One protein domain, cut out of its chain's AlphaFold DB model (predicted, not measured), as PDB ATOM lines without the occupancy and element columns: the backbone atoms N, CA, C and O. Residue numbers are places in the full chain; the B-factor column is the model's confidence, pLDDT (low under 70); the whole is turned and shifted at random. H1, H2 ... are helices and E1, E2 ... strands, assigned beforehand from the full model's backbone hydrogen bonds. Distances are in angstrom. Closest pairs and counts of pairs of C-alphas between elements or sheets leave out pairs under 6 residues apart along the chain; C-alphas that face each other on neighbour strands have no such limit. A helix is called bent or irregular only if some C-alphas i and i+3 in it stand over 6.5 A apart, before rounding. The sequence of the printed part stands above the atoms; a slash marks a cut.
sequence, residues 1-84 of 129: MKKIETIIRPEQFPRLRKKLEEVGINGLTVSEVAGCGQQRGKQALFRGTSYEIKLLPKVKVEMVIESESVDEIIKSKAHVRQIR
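AT A GLANCE: This is residues 1 to 84 of the 129 residues of the protein "Nitrogen regulatory protein P-II" of Bacillus licheniformis (UniProt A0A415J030). A strongly twisted wall of three strands, with E3 between E1 and E2, has helix H1 along one face, and a long loop arm between E2 and E3 reaches away from this body, its residues 45 to 50 sticking out free. The short helix H2 only grazes the sheet, near where E1 begins and E3 ends. The printed part has 84 residues, with two named helices and three named strands in the order E1, H1, E2, E3, H2; the sheet E1, E3, E2 is antiparallel and the class is mixed, helices and strands. The whole is loose, with a radius of gyration of the C-alphas of 16.6 A, and spans 56 by 24 by 19 A, the arm making much of the length.

HOW THE PARTS SIT: Start at strand E1, residues 2 to 8, an edge strand, and look across to the inner strand E3, residues 56 to 65. They are antiparallel at 161 degrees; N 4 and O 63 are 2.8 A apart, within hydrogen-bond range. On the other side of E3 find the edge strand E2, residues 29 to 35, antiparallel to E3 at 146 degrees, with N 31 and O 60 at 2.9 A, within hydrogen-bond range; E2 and E3 form a hairpin. Helix H1, residues 10 to 22, is on the sheet at a height over the sheet of 9.8 A; its closest C-alphas to E3 are those of Pro 10 and Val 59, 5.5 A apart. It lies over E3 and runs along the strands, at 6 degrees to E3 on the local plane. E1, H1 and E2 make a split strand-helix-strand unit, two strands running the same way with E3 between them, and its crossover is right-handed. Helix H2, residues 70 to 75, is only just on the sheet, with 5 pairs of C-alphas within 10 A, and only grazes it with residues 70 to 73. H1 and H2 are close but not clearly touching: the closest C-alphas, of Leu 20 and Ile 73, are 7.5 A apart. Every O i to N i+4 pair is within hydrogen-bond range in H2, and 7 of 9 in H1.

IN THESE COORDINATES: Find C-alpha 2 at (-30.581, -57.001, 11.696); from there E1 runs 19.3 A to C-alpha 8. H1 covers 19.8 A and is irregular, with C-alphas 11 and 14 7.1 A apart. E2 covers 18.2 A. E3 runs 28.5 A from C-alpha 56 at (-26.292, -32.795, 25.176). H2 ends at C-alpha 75, (-27.057, -59.939, 27.079).

THE WHOLE: The farthest C-alphas, of Gly 24 and Arg 47, are 56.0 A apart. The printed part has no cut, and its one long link is E2 to E3, 20 residues. Mean pLDDT of the printed part is 71.4; residues 36 to 54, residue 69 and residues 73 to 84 are under 70.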
ATOM      1  N   MET A   1     -30.234 -61.082   9.147       76.25
ATOM      2  CA  MET A   1     -29.565 -59.763   9.201       76.25
ATOM      3  C   MET A   1     -30.447 -58.755   9.922       76.25
ATOM      4  O   MET A   1     -31.613 -58.614   9.565       76.25
ATOM      5  N   LYS A   2     -29.916 -58.063  10.933       78.81
ATOM      6  CA  LYS A   2     -30.581 -57.001  11.696       78.81
ATOM      7  C   LYS A   2     -29.642 -55.801  11.835       78.81
ATOM      8  O   LYS A   2     -28.458 -55.962  12.113       78.81
ATOM      9  N   LYS A   3     -30.188 -54.596  11.664       80.81
ATOM     10  CA  LYS A   3     -29.487 -53.346  11.976       80.81
ATOM     11  C   LYS A   3     -29.680 -53.032  13.458       80.81
ATOM     12  O   LYS A   3     -30.810 -53.032  13.943       80.81
ATOM     13  N   ILE A   4     -28.592 -52.766  14.163       81.12
ATOM     14  CA  ILE A   4     -28.585 -52.307  15.549       81.12
ATOM     15  C   ILE A   4     -28.141 -50.849  15.559       81.12
ATOM     16  O   ILE A   4     -27.153 -50.495  14.924       81.12
ATOM     17  N   GLU A   5     -28.862 -50.017  16.306       83.69
ATOM     18  CA  GLU A   5     -28.508 -48.617  16.524       83.69
ATOM     19  C   GLU A   5     -28.559 -48.319  18.020       83.69
ATOM     20  O   GLU A   5     -29.574 -48.553  18.676       83.69
ATOM     21  N   THR A   6     -27.485 -47.771  18.574       80.81
ATOM     22  CA  THR A   6     -27.470 -47.308  19.961       80.81
ATOM     23  C   THR A   6     -26.991 -45.870  20.060       80.81
ATOM     24  O   THR A   6     -26.165 -45.428  19.271       80.81
ATOM     25  N   ILE A   7     -27.536 -45.130  21.024       82.56
ATOM     26  CA  ILE A   7     -27.115 -43.768  21.343       82.56
ATOM     27  C   ILE A   7     -26.644 -43.775  22.790       82.56
ATOM     28  O   ILE A   7     -27.439 -43.988  23.708       82.56
ATOM     29  N   ILE A   8     -25.357 -43.522  22.982       79.88
ATOM     30  CA  ILE A   8     -24.684 -43.581  24.278       79.88
ATOM     31  C   ILE A   8     -23.997 -42.253  24.593       79.88
ATOM     32  O   ILE A   8     -23.873 -41.372  23.738       79.88
ATOM     33  N   ARG A   9     -23.556 -42.097  25.842       79.88
ATOM     34  CA  ARG A   9     -22.657 -40.995  26.193       79.88
ATOM     35  C   ARG A   9     -21.257 -41.273  25.621       79.88
ATOM     36  O   ARG A   9     -20.871 -42.448  25.604       79.88
ATOM     37  N   PRO A  10     -20.504 -40.249  25.188       82.88
ATOM     38  CA  PRO A  10     -19.187 -40.441  24.578       82.88
ATOM     39  C   PRO A  10     -18.218 -41.255  25.449       82.88
ATOM     40  O   PRO A  10     -17.515 -42.126  24.940       82.88
ATOM     41  N   GLU A  11     -18.247 -41.071  26.773       81.94
ATOM     42  CA  GLU A  11     -17.314 -41.731  27.701       81.94
ATOM     43  C   GLU A  11     -17.536 -43.250  27.789       81.94
ATOM     44  O   GLU A  11     -16.664 -43.999  28.225       81.94
ATOM     45  N   GLN A  12     -18.707 -43.737  27.365       77.75
ATOM     46  CA  GLN A  12     -19.033 -45.164  27.371       77.75
ATOM     47  C   GLN A  12     -18.588 -45.889  26.096       77.75
ATOM     48  O   GLN A  12     -18.577 -47.123  26.076       77.75
ATOM     49  N   PHE A  13     -18.214 -45.158  25.040       83.25
ATOM     50  CA  PHE A  13     -17.870 -45.744  23.745       83.25
ATOM     51  C   PHE A  13     -16.671 -46.707  23.797       83.25
ATOM     52  O   PHE A  13     -16.817 -47.819  23.287       83.25
ATOM     53  N   PRO A  14     -15.541 -46.398  24.470       84.94
ATOM     54  CA  PRO A  14     -14.409 -47.330  24.548       84.94
ATOM     55  C   PRO A  14     -14.788 -48.672  25.188       84.94
ATOM     56  O   PRO A  14     -14.376 -49.738  24.734       84.94
ATOM     57  N   ARG A  15     -15.646 -48.628  26.217       80.62
ATOM     58  CA  ARG A  15     -16.153 -49.828  26.892       80.62
ATOM     59  C   ARG A  15     -17.094 -50.636  26.000       80.62
ATOM     60  O   ARG A  15     -17.079 -51.862  26.069       80.62
ATOM     61  N   LEU A  16     -17.928 -49.964  25.203       80.06
ATOM     62  CA  LEU A  16     -18.804 -50.623  24.236       80.06
ATOM     63  C   LEU A  16     -17.983 -51.306  23.138       80.06
ATOM     64  O   LEU A  16     -18.212 -52.478  22.862       80.06
ATOM     65  N   ARG A  17     -17.007 -50.595  22.569       83.50
ATOM     66  CA  ARG A  17     -16.123 -51.101  21.516       83.50
ATOM     67  C   ARG A  17     -15.408 -52.381  21.942       83.50
ATOM     68  O   ARG A  17     -15.533 -53.382  21.251       83.50
ATOM     69  N   LYS A  18     -14.763 -52.384  23.115       83.88
ATOM     70  CA  LYS A  18     -14.047 -53.566  23.624       83.88
ATOM     71  C   LYS A  18     -14.948 -54.803  23.733       83.88
ATOM     72  O   LYS A  18     -14.553 -55.895  23.359       83.88
ATOM     73  N   LYS A  19     -16.186 -54.627  24.204       79.88
ATOM     74  CA  LYS A  19     -17.157 -55.729  24.302       79.88
ATOM     75  C   LYS A  19     -17.620 -56.245  22.944       79.88
ATOM     76  O   LYS A  19     -17.889 -57.428  22.810       79.88
ATOM     77  N   LEU A  20     -17.776 -55.358  21.963       80.62
ATOM     78  CA  LEU A  20     -18.147 -55.758  20.606       80.62
ATOM     79  C   LEU A  20     -17.001 -56.530  19.939       80.62
ATOM     80  O   LEU A  20     -17.262 -57.540  19.296       80.62
ATOM     81  N   GLU A  21     -15.753 -56.114  20.174       83.62
ATOM     82  CA  GLU A  21     -14.550 -56.835  19.738       83.62
ATOM     83  C   GLU A  21     -14.464 -58.235  20.380       83.62
ATOM     84  O   GLU A  21     -14.207 -59.206  19.676       83.62
ATOM     85  N   GLU A  22     -14.771 -58.377  21.678       81.75
ATOM     86  CA  GLU A  22     -14.841 -59.681  22.375       81.75
ATOM     87  C   GLU A  22     -15.895 -60.635  21.776       81.75
ATOM     88  O   GLU A  22     -15.728 -61.850  21.831       81.75
ATOM     89  N   VAL A  23     -16.965 -60.091  21.185       76.75
ATOM     90  CA  VAL A  23     -18.033 -60.848  20.498       76.75
ATOM     91  C   VAL A  23     -17.705 -61.068  19.005       76.75
ATOM     92  O   VAL A  23     -18.460 -61.710  18.284       76.75
ATOM     93  N   GLY A  24     -16.566 -60.562  18.515       82.44
ATOM     94  CA  GLY A  24     -16.126 -60.723  17.124       82.44
ATOM     95  C   GLY A  24     -16.749 -59.730  16.136       82.44
ATOM     96  O   GLY A  24     -16.723 -59.956  14.926       82.44
ATOM     97  N   ILE A  25     -17.315 -58.621  16.618       79.75
ATOM     98  CA  ILE A  25     -17.956 -57.599  15.782       79.75
ATOM     99  C   ILE A  25     -16.964 -56.479  15.491       79.75
ATOM    100  O   ILE A  25     -16.719 -55.609  16.325       79.75
ATOM    101  N   ASN A  26     -16.450 -56.472  14.263       75.81
ATOM    102  CA  ASN A  26     -15.426 -55.519  13.826       75.81
ATOM    103  C   ASN A  26     -15.989 -54.357  12.982       75.81
ATOM    104  O   ASN A  26     -15.323 -53.341  12.803       75.81
ATOM    105  N   GLY A  27     -17.214 -54.493  12.459       84.00
ATOM    106  CA  GLY A  27     -17.865 -53.489  11.616       84.00
ATOM    107  C   GLY A  27     -18.829 -52.606  12.404       84.00
ATOM    108  O   GLY A  27     -19.901 -53.060  12.804       84.00
ATOM    109  N   LEU A  28     -18.471 -51.337  12.596       87.12
ATOM    110  CA  LEU A  28     -19.324 -50.335  13.234       87.12
ATOM    111  C   LEU A  28     -19.206 -48.979  12.533       87.12
ATOM    112  O   LEU A  28     -18.130 -48.589  12.085       87.12
ATOM    113  N   THR A  29     -20.316 -48.251  12.481       89.88
ATOM    114  CA  THR A  29     -20.384 -46.859  12.034       89.88
ATOM    115  C   THR A  29     -20.683 -45.987  13.240       89.88
ATOM    116  O   THR A  29     -21.594 -46.282  14.017       89.88
ATOM    117  N   VAL A  30     -19.918 -44.912  13.413       90.25
ATOM    118  CA  VAL A  30     -20.076 -43.976  14.530       90.25
ATOM    119  C   VAL A  30     -20.437 -42.602  13.990       90.25
ATOM    120  O   VAL A  30     -19.856 -42.142  13.012       90.25
ATOM    121  N   SER A  31     -21.395 -41.939  14.627       91.12
ATOM    122  CA  SER A  31     -21.787 -40.569  14.299       91.12
ATOM    123  C   SER A  31     -21.999 -39.763  15.572       91.12
ATOM    124  O   SER A  31     -22.610 -40.239  16.532       91.12
ATOM    125  N   GLU A  32     -21.517 -38.529  15.585       90.12
ATOM    126  CA  GLU A  32     -21.792 -37.588  16.666       90.12
ATOM    127  C   GLU A  32     -23.219 -37.058  16.531       90.12
ATOM    128  O   GLU A  32     -23.654 -36.654  15.454       90.12
ATOM    129  N   VAL A  33     -23.981 -37.096  17.621       87.00
ATOM    130  CA  VAL A  33     -25.373 -36.638  17.641       87.00
ATOM    131  C   VAL A  33     -25.636 -35.828  18.898       87.00
ATOM    132  O   VAL A  33     -25.116 -36.124  19.969       87.00
ATOM    133  N   ALA A  34     -26.494 -34.823  18.808       80.88
ATOM    134  CA  ALA A  34     -26.970 -34.089  19.972       80.88
ATOM    135  C   ALA A  34     -28.402 -34.534  20.298       80.88
ATOM    136  O   ALA A  34     -29.208 -34.760  19.396       80.88
ATOM    137  N   GLY A  35     -28.749 -34.692  21.577       75.44
ATOM    138  CA  GLY A  35     -30.112 -35.098  21.923       75.44
ATOM    139  C   GLY A  35     -30.513 -34.845  23.367       75.44
ATOM    140  O   GLY A  35     -29.730 -35.039  24.296       75.44
ATOM    141  N   CYS A  36     -31.781 -34.494  23.568       65.69
ATOM    142  CA  CYS A  36     -32.428 -34.425  24.876       65.69
ATOM    143  C   CYS A  36     -33.222 -35.724  25.140       65.69
ATOM    144  O   CYS A  36     -33.871 -36.263  24.246       65.69
ATOM    145  N   GLY A  37     -33.124 -36.295  26.346       65.62
ATOM    146  CA  GLY A  37     -33.885 -37.497  26.731       65.62
ATOM    147  C   GLY A  37     -35.320 -37.190  27.196       65.62
ATOM    148  O   GLY A  37     -35.864 -36.132  26.913       65.62
ATOM    149  N   GLN A  38     -35.912 -38.100  27.986       54.00
ATOM    150  CA  GLN A  38     -37.184 -37.883  28.714       54.00
ATOM    151  C   GLN A  38     -37.065 -36.885  29.878       54.00
ATOM    152  O   GLN A  38     -38.074 -36.518  30.477       54.00
ATOM    153  N   GLN A  39     -35.857 -36.401  30.178       49.59
ATOM    154  CA  GLN A  39     -35.690 -35.137  30.885       49.59
ATOM    155  C   GLN A  39     -36.172 -34.023  29.958       49.59
ATOM    156  O   GLN A  39     -35.389 -33.327  29.316       49.59
ATOM    157  N   ARG A  40     -37.499 -33.889  29.883       51.53
ATOM    158  CA  ARG A  40     -38.164 -32.639  29.563       51.53
ATOM    159  C   ARG A  40     -37.541 -31.620  30.505       51.53
ATOM    160  O   ARG A  40     -37.879 -31.582  31.688       51.53
ATOM    161  N   GLY A  41     -36.600 -30.828  30.003       44.69
ATOM    162  CA  GLY A  41     -36.421 -29.504  30.562       44.69
ATOM    163  C   GLY A  41     -37.817 -28.909  30.542       44.69
ATOM    164  O   GLY A  41     -38.421 -28.804  29.474       44.69
ATOM    165  N   LYS A  42     -38.400 -28.671  31.718       45.56
ATOM    166  CA  LYS A  42     -39.590 -27.835  31.801       45.56
ATOM    167  C   LYS A  42     -39.252 -26.602  30.962       45.56
ATOM    168  O   LYS A  42     -38.241 -25.964  31.248       45.56
ATOM    169  N   GLN A  43     -40.023 -26.301  29.918       53.94
ATOM    170  CA  GLN A  43     -39.996 -24.948  29.381       53.94
ATOM    171  C   GLN A  43     -40.512 -24.075  30.522       53.94
ATOM    172  O   GLN A  43     -41.708 -24.035  30.802       53.94
ATOM    173  N   ALA A  44     -39.588 -23.496  31.282       50.06
ATOM    174  CA  ALA A  44     -39.918 -22.527  32.299       50.06
ATOM    175  C   ALA A  44     -40.166 -21.217  31.555       50.06
ATOM    176  O   ALA A  44     -39.235 -20.559  31.100       50.06
ATOM    177  N   LEU A  45     -41.442 -20.886  31.377       56.66
ATOM    178  CA  LEU A  45     -41.860 -19.547  30.991       56.66
ATOM    179  C   LEU A  45     -41.409 -18.590  32.096       56.66
ATOM    180  O   LEU A  45     -41.937 -18.638  33.207       56.66
ATOM    181  N   PHE A  46     -40.441 -17.726  31.805       54.97
ATOM    182  CA  PHE A  46     -40.113 -16.606  32.679       54.97
ATOM    183  C   PHE A  46     -40.457 -15.313  31.946       54.97
ATOM    184  O   PHE A  46     -39.804 -14.947  30.974       54.97
ATOM    185  N   ARG A  47     -41.525 -14.644  32.397       66.94
ATOM    186  CA  ARG A  47     -41.933 -13.304  31.932       66.94
ATOM    187  C   ARG A  47     -42.110 -13.159  30.410       66.94
ATOM    188  O   ARG A  47     -41.810 -12.114  29.851       66.94
ATOM    189  N   GLY A  48     -42.624 -14.194  29.742       69.31
ATOM    190  CA  GLY A  48     -42.969 -14.126  28.315       69.31
ATOM    191  C   GLY A  48     -41.818 -14.399  27.341       69.31
ATOM    192  O   GLY A  48     -42.040 -14.339  26.136       69.31
ATOM    193  N   THR A  49     -40.622 -14.756  27.819       59.81
ATOM    194  CA  THR A  49     -39.502 -15.189  26.965       59.81
ATOM    195  C   THR A  49     -39.256 -16.690  27.144       59.81
ATOM    196  O   THR A  49     -39.184 -17.188  28.271       59.81
ATOM    197  N   SER A  50     -39.163 -17.436  26.040       59.34
ATOM    198  CA  SER A  50     -38.834 -18.865  26.044       59.34
ATOM    199  C   SER A  50     -37.322 -19.070  26.174       59.34
ATOM    200  O   SER A  50     -36.543 -18.429  25.477       59.34
ATOM    201  N   TYR A  51     -36.898 -19.982  27.056       56.16
ATOM    202  CA  TYR A  51     -35.503 -20.430  27.131       56.16
ATOM    203  C   TYR A  51     -35.313 -21.783  26.431       56.16
ATOM    204  O   TYR A  51     -36.168 -22.672  26.503       56.16
ATOM    205  N   GLU A  52     -34.180 -21.896  25.738       57.53
ATOM    206  CA  GLU A  52     -33.810 -22.946  24.788       57.53
ATOM    207  C   GLU A  52     -33.664 -24.355  25.382       57.53
ATOM    208  O   GLU A  52     -33.242 -24.571  26.521       57.53
ATOM    209  N   ILE A  53     -33.946 -25.350  24.537       62.31
ATOM    210  CA  ILE A  53     -33.701 -26.763  24.819       62.31
ATOM    211  C   ILE A  53     -32.194 -27.023  24.717       62.31
ATOM    212  O   ILE A  53     -31.641 -27.110  23.624       62.31
ATOM    213  N   LYS A  54     -31.525 -27.209  25.860       66.00
ATOM    214  CA  LYS A  54     -30.106 -27.585  25.891       66.00
ATOM    215  C   LYS A  54     -29.924 -29.033  25.432       66.00
ATOM    216  O   LYS A  54     -30.239 -29.977  26.162       66.00
ATOM    217  N   LEU A  55     -29.404 -29.213  24.221       71.88
ATOM    218  CA  LEU A  55     -29.000 -30.521  23.713       71.88
ATOM    219  C   LEU A  55     -27.667 -30.939  24.343       71.88
ATOM    220  O   LEU A  55     -26.763 -30.123  24.510       71.88
ATOM    221  N   LEU A  56     -27.548 -32.219  24.698       77.94
ATOM    222  CA  LEU A  56     -26.292 -32.795  25.176       77.94
ATOM    223  C   LEU A  56     -25.641 -33.624  24.062       77.94
ATOM    224  O   LEU A  56     -26.370 -34.347  23.368       77.94
ATOM    225  N   PRO A  57     -24.304 -33.561  23.915       82.31
ATOM    226  CA  PRO A  57     -23.578 -34.375  22.951       82.31
ATOM    227  C   PRO A  57     -23.654 -35.856  23.333       82.31
ATOM    228  O   PRO A  57     -23.592 -36.236  24.506       82.31
ATOM    229  N   LYS A  58     -23.825 -36.699  22.322       85.88
ATOM    230  CA  LYS A  58     -23.940 -38.153  22.407       85.88
ATOM    231  C   LYS A  58     -23.283 -38.783  21.184       85.88
ATOM    232  O   LYS A  58     -23.042 -38.129  20.174       85.88
ATOM    233  N   VAL A  59     -23.042 -40.081  21.268       85.56
ATOM    234  CA  VAL A  59     -22.493 -40.872  20.168       85.56
ATOM    235  C   VAL A  59     -23.547 -41.871  19.718       85.56
ATOM    236  O   VAL A  59     -24.055 -42.646  20.533       85.56
ATOM    237  N   LYS A  60     -23.881 -41.849  18.428       85.69
ATOM    238  CA  LYS A  60     -24.675 -42.878  17.762       85.69
ATOM    239  C   LYS A  60     -23.727 -43.936  17.201       85.69
ATOM    240  O   LYS A  60     -22.792 -43.601  16.486       85.69
ATOM    241  N   VAL A  61     -23.982 -45.199  17.518       85.81
ATOM    242  CA  VAL A  61     -23.256 -46.358  16.986       85.81
ATOM    243  C   VAL A  61     -24.242 -47.230  16.224       85.81
ATOM    244  O   VAL A  61     -25.282 -47.611  16.766       85.81
ATOM    245  N   GLU A  62     -23.921 -47.543  14.976       87.25
ATOM    246  CA  GLU A  62     -24.722 -48.371  14.082       87.25
ATOM    247  C   GLU A  62     -23.913 -49.578  13.605       87.25
ATOM    248  O   GLU A  62     -22.725 -49.467  13.318       87.25
ATOM    249  N   MET A  63     -24.558 -50.738  13.506       83.94
ATOM    250  CA  MET A  63     -23.953 -51.959  12.969       83.94
ATOM    251  C   MET A  63     -25.023 -52.841  12.323       83.94
ATOM    252  O   MET A  63     -26.198 -52.781  12.698       83.94
ATOM    253  N   VAL A  64     -24.628 -53.672  11.361       84.44
ATOM    254  CA  VAL A  64     -25.489 -54.701  10.765       84.44
ATOM    255  C   VAL A  64     -24.894 -56.050  11.118       84.44
ATOM    256  O   VAL A  64     -23.740 -56.309  10.798       84.44
ATOM    257  N   ILE A  65     -25.676 -56.886  11.795       80.19
ATOM    258  CA  ILE A  65     -25.237 -58.210  12.232       80.19
ATOM    259  C   ILE A  65     -26.262 -59.285  11.877       80.19
ATOM    260  O   ILE A  65     -27.422 -58.996  11.561       80.19
ATOM    261  N   GLU A  66     -25.850 -60.545  11.930       79.50
ATOM    262  CA  GLU A  66     -26.755 -61.675  11.765       79.50
ATOM    263  C   GLU A  66     -27.739 -61.773  12.929       79.50
ATOM    264  O   GLU A  66     -27.499 -61.278  14.026       79.50
ATOM    265  N   SER A  67     -28.911 -62.360  12.677       74.69
ATOM    266  CA  SER A  67     -30.003 -62.364  13.659       74.69
ATOM    267  C   SER A  67     -29.658 -63.155  14.926       74.69
ATOM    268  O   SER A  67     -30.225 -62.858  15.975       74.69
ATOM    269  N   GLU A  68     -28.754 -64.128  14.810       76.50
ATOM    270  CA  GLU A  68     -28.345 -65.062  15.863       76.50
ATOM    271  C   GLU A  68     -27.430 -64.390  16.898       76.50
ATOM    272  O   GLU A  68     -27.629 -64.552  18.099       76.50
ATOM    273  N   SER A  69     -26.520 -63.514  16.459       69.25
ATOM    274  CA  SER A  69     -25.587 -62.788  17.339       69.25
ATOM    275  C   SER A  69     -26.235 -61.634  18.120       69.25
ATOM    276  O   SER A  69     -25.612 -61.016  18.983       69.25
ATOM    277  N   VAL A  70     -27.498 -61.300  17.836       71.12
ATOM    278  CA  VAL A  70     -28.188 -60.163  18.472       71.12
ATOM    279  C   VAL A  70     -28.422 -60.399  19.959       71.12
ATOM    280  O   VAL A  70     -28.268 -59.473  20.762       71.12
ATOM    281  N   ASP A  71     -28.774 -61.625  20.339       71.50
ATOM    282  CA  ASP A  71     -29.089 -61.950  21.729       71.50
ATOM    283  C   ASP A  71     -27.845 -61.883  22.623       71.50
ATOM    284  O   ASP A  71     -27.939 -61.487  23.787       71.50
ATOM    285  N   GLU A  72     -26.670 -62.194  22.078       70.00
ATOM    286  CA  GLU A  72     -25.387 -62.094  22.779       70.00
ATOM    287  C   GLU A  72     -25.020 -60.635  23.076       70.00
ATOM    288  O   GLU A  72     -24.677 -60.290  24.213       70.00
ATOM    289  N   ILE A  73     -25.212 -59.737  22.104       67.62
ATOM    290  CA  ILE A  73     -24.981 -58.297  22.291       67.62
ATOM    291  C   ILE A  73     -25.942 -57.715  23.327       67.62
ATOM    292  O   ILE A  73     -25.516 -56.946  24.192       67.62
ATOM    293  N   ILE A  74     -27.228 -58.080  23.277       66.88
ATOM    294  CA  ILE A  74     -28.230 -57.591  24.237       66.88
ATOM    295  C   ILE A  74     -27.905 -58.094  25.653       66.88
ATOM    296  O   ILE A  74     -27.976 -57.326  26.618       66.88
ATOM    297  N   LYS A  75     -27.482 -59.358  25.793       63.84
ATOM    298  CA  LYS A  75     -27.057 -59.939  27.079       63.84
ATOM    299  C   LYS A  75     -25.785 -59.301  27.635       63.84
ATOM    300  O   LYS A  75     -25.645 -59.216  28.856       63.84
ATOM    301  N   SER A  76     -24.899 -58.778  26.781       57.78
ATOM    302  CA  SER A  76     -23.633 -58.149  27.190       57.78
ATOM    303  C   SER A  76     -23.788 -56.886  28.066       57.78
ATOM    304  O   SER A  76     -22.790 -56.308  28.519       57.78
ATOM    305  N   LYS A  77     -25.024 -56.441  28.356       47.09
ATOM    306  CA  LYS A  77     -25.354 -55.216  29.117       47.09
ATOM    307  C   LYS A  77     -24.776 -53.943  28.491       47.09
ATOM    308  O   LYS A  77     -24.686 -52.902  29.148       47.09
ATOM    309  N   ALA A  78     -24.348 -54.007  27.235       48.09
ATOM    310  CA  ALA A  78     -24.219 -52.820  26.419       48.09
ATOM    311  C   ALA A  78     -25.616 -52.192  26.352       48.09
ATOM    312  O   ALA A  78     -26.592 -52.898  26.114       48.09
ATOM    313  N   HIS A  79     -25.743 -50.898  26.644       50.34
ATOM    314  CA  HIS A  79     -27.016 -50.173  26.617       50.34
ATOM    315  C   HIS A  79     -27.492 -50.043  25.163       50.34
ATOM    316  O   HIS A  79     -27.455 -48.969  24.576       50.34
ATOM    317  N   VAL A  80     -27.843 -51.162  24.539       46.34
ATOM    318  CA  VAL A  80     -28.139 -51.284  23.121       46.34
ATOM    319  C   VAL A  80     -29.642 -51.351  22.989       46.34
ATOM    320  O   VAL A  80     -30.300 -52.286  23.441       46.34
ATOM    321  N   ARG A  81     -30.204 -50.311  22.383       44.19
ATOM    322  CA  ARG A  81     -31.616 -50.283  22.042       44.19
ATOM    323  C   ARG A  81     -31.774 -51.006  20.710       44.19
ATOM    324  O   ARG A  81     -31.346 -50.505  19.684       44.19
ATOM    325  N   GLN A  82     -32.405 -52.174  20.701       37.84
ATOM    326  CA  GLN A  82     -32.746 -52.815  19.435       37.84
ATOM    327  C   GLN A  82     -33.782 -51.942  18.708       37.84
ATOM    328  O   GLN A  82     -34.930 -51.816  19.145       37.84
ATOM    329  N   ILE A  83     -33.384 -51.306  17.608       40.31
ATOM    330  CA  ILE A  83     -34.339 -50.753  16.652       40.31
ATOM    331  C   ILE A  83     -34.692 -51.903  15.714       40.31
ATOM    332  O   ILE A  83     -33.827 -52.461  15.049       40.31
ATOM    333  N   ARG A  84     -35.965 -52.310  15.724       33.25
ATOM    334  CA  ARG A  84     -36.498 -53.319  14.796       33.25
ATOM    335  C   ARG A  84     -36.109 -52.941  13.364       33.25
ATOM    336  O   ARG A  84     -36.325 -51.792  12.972       33.25
TER     337      ARG A  84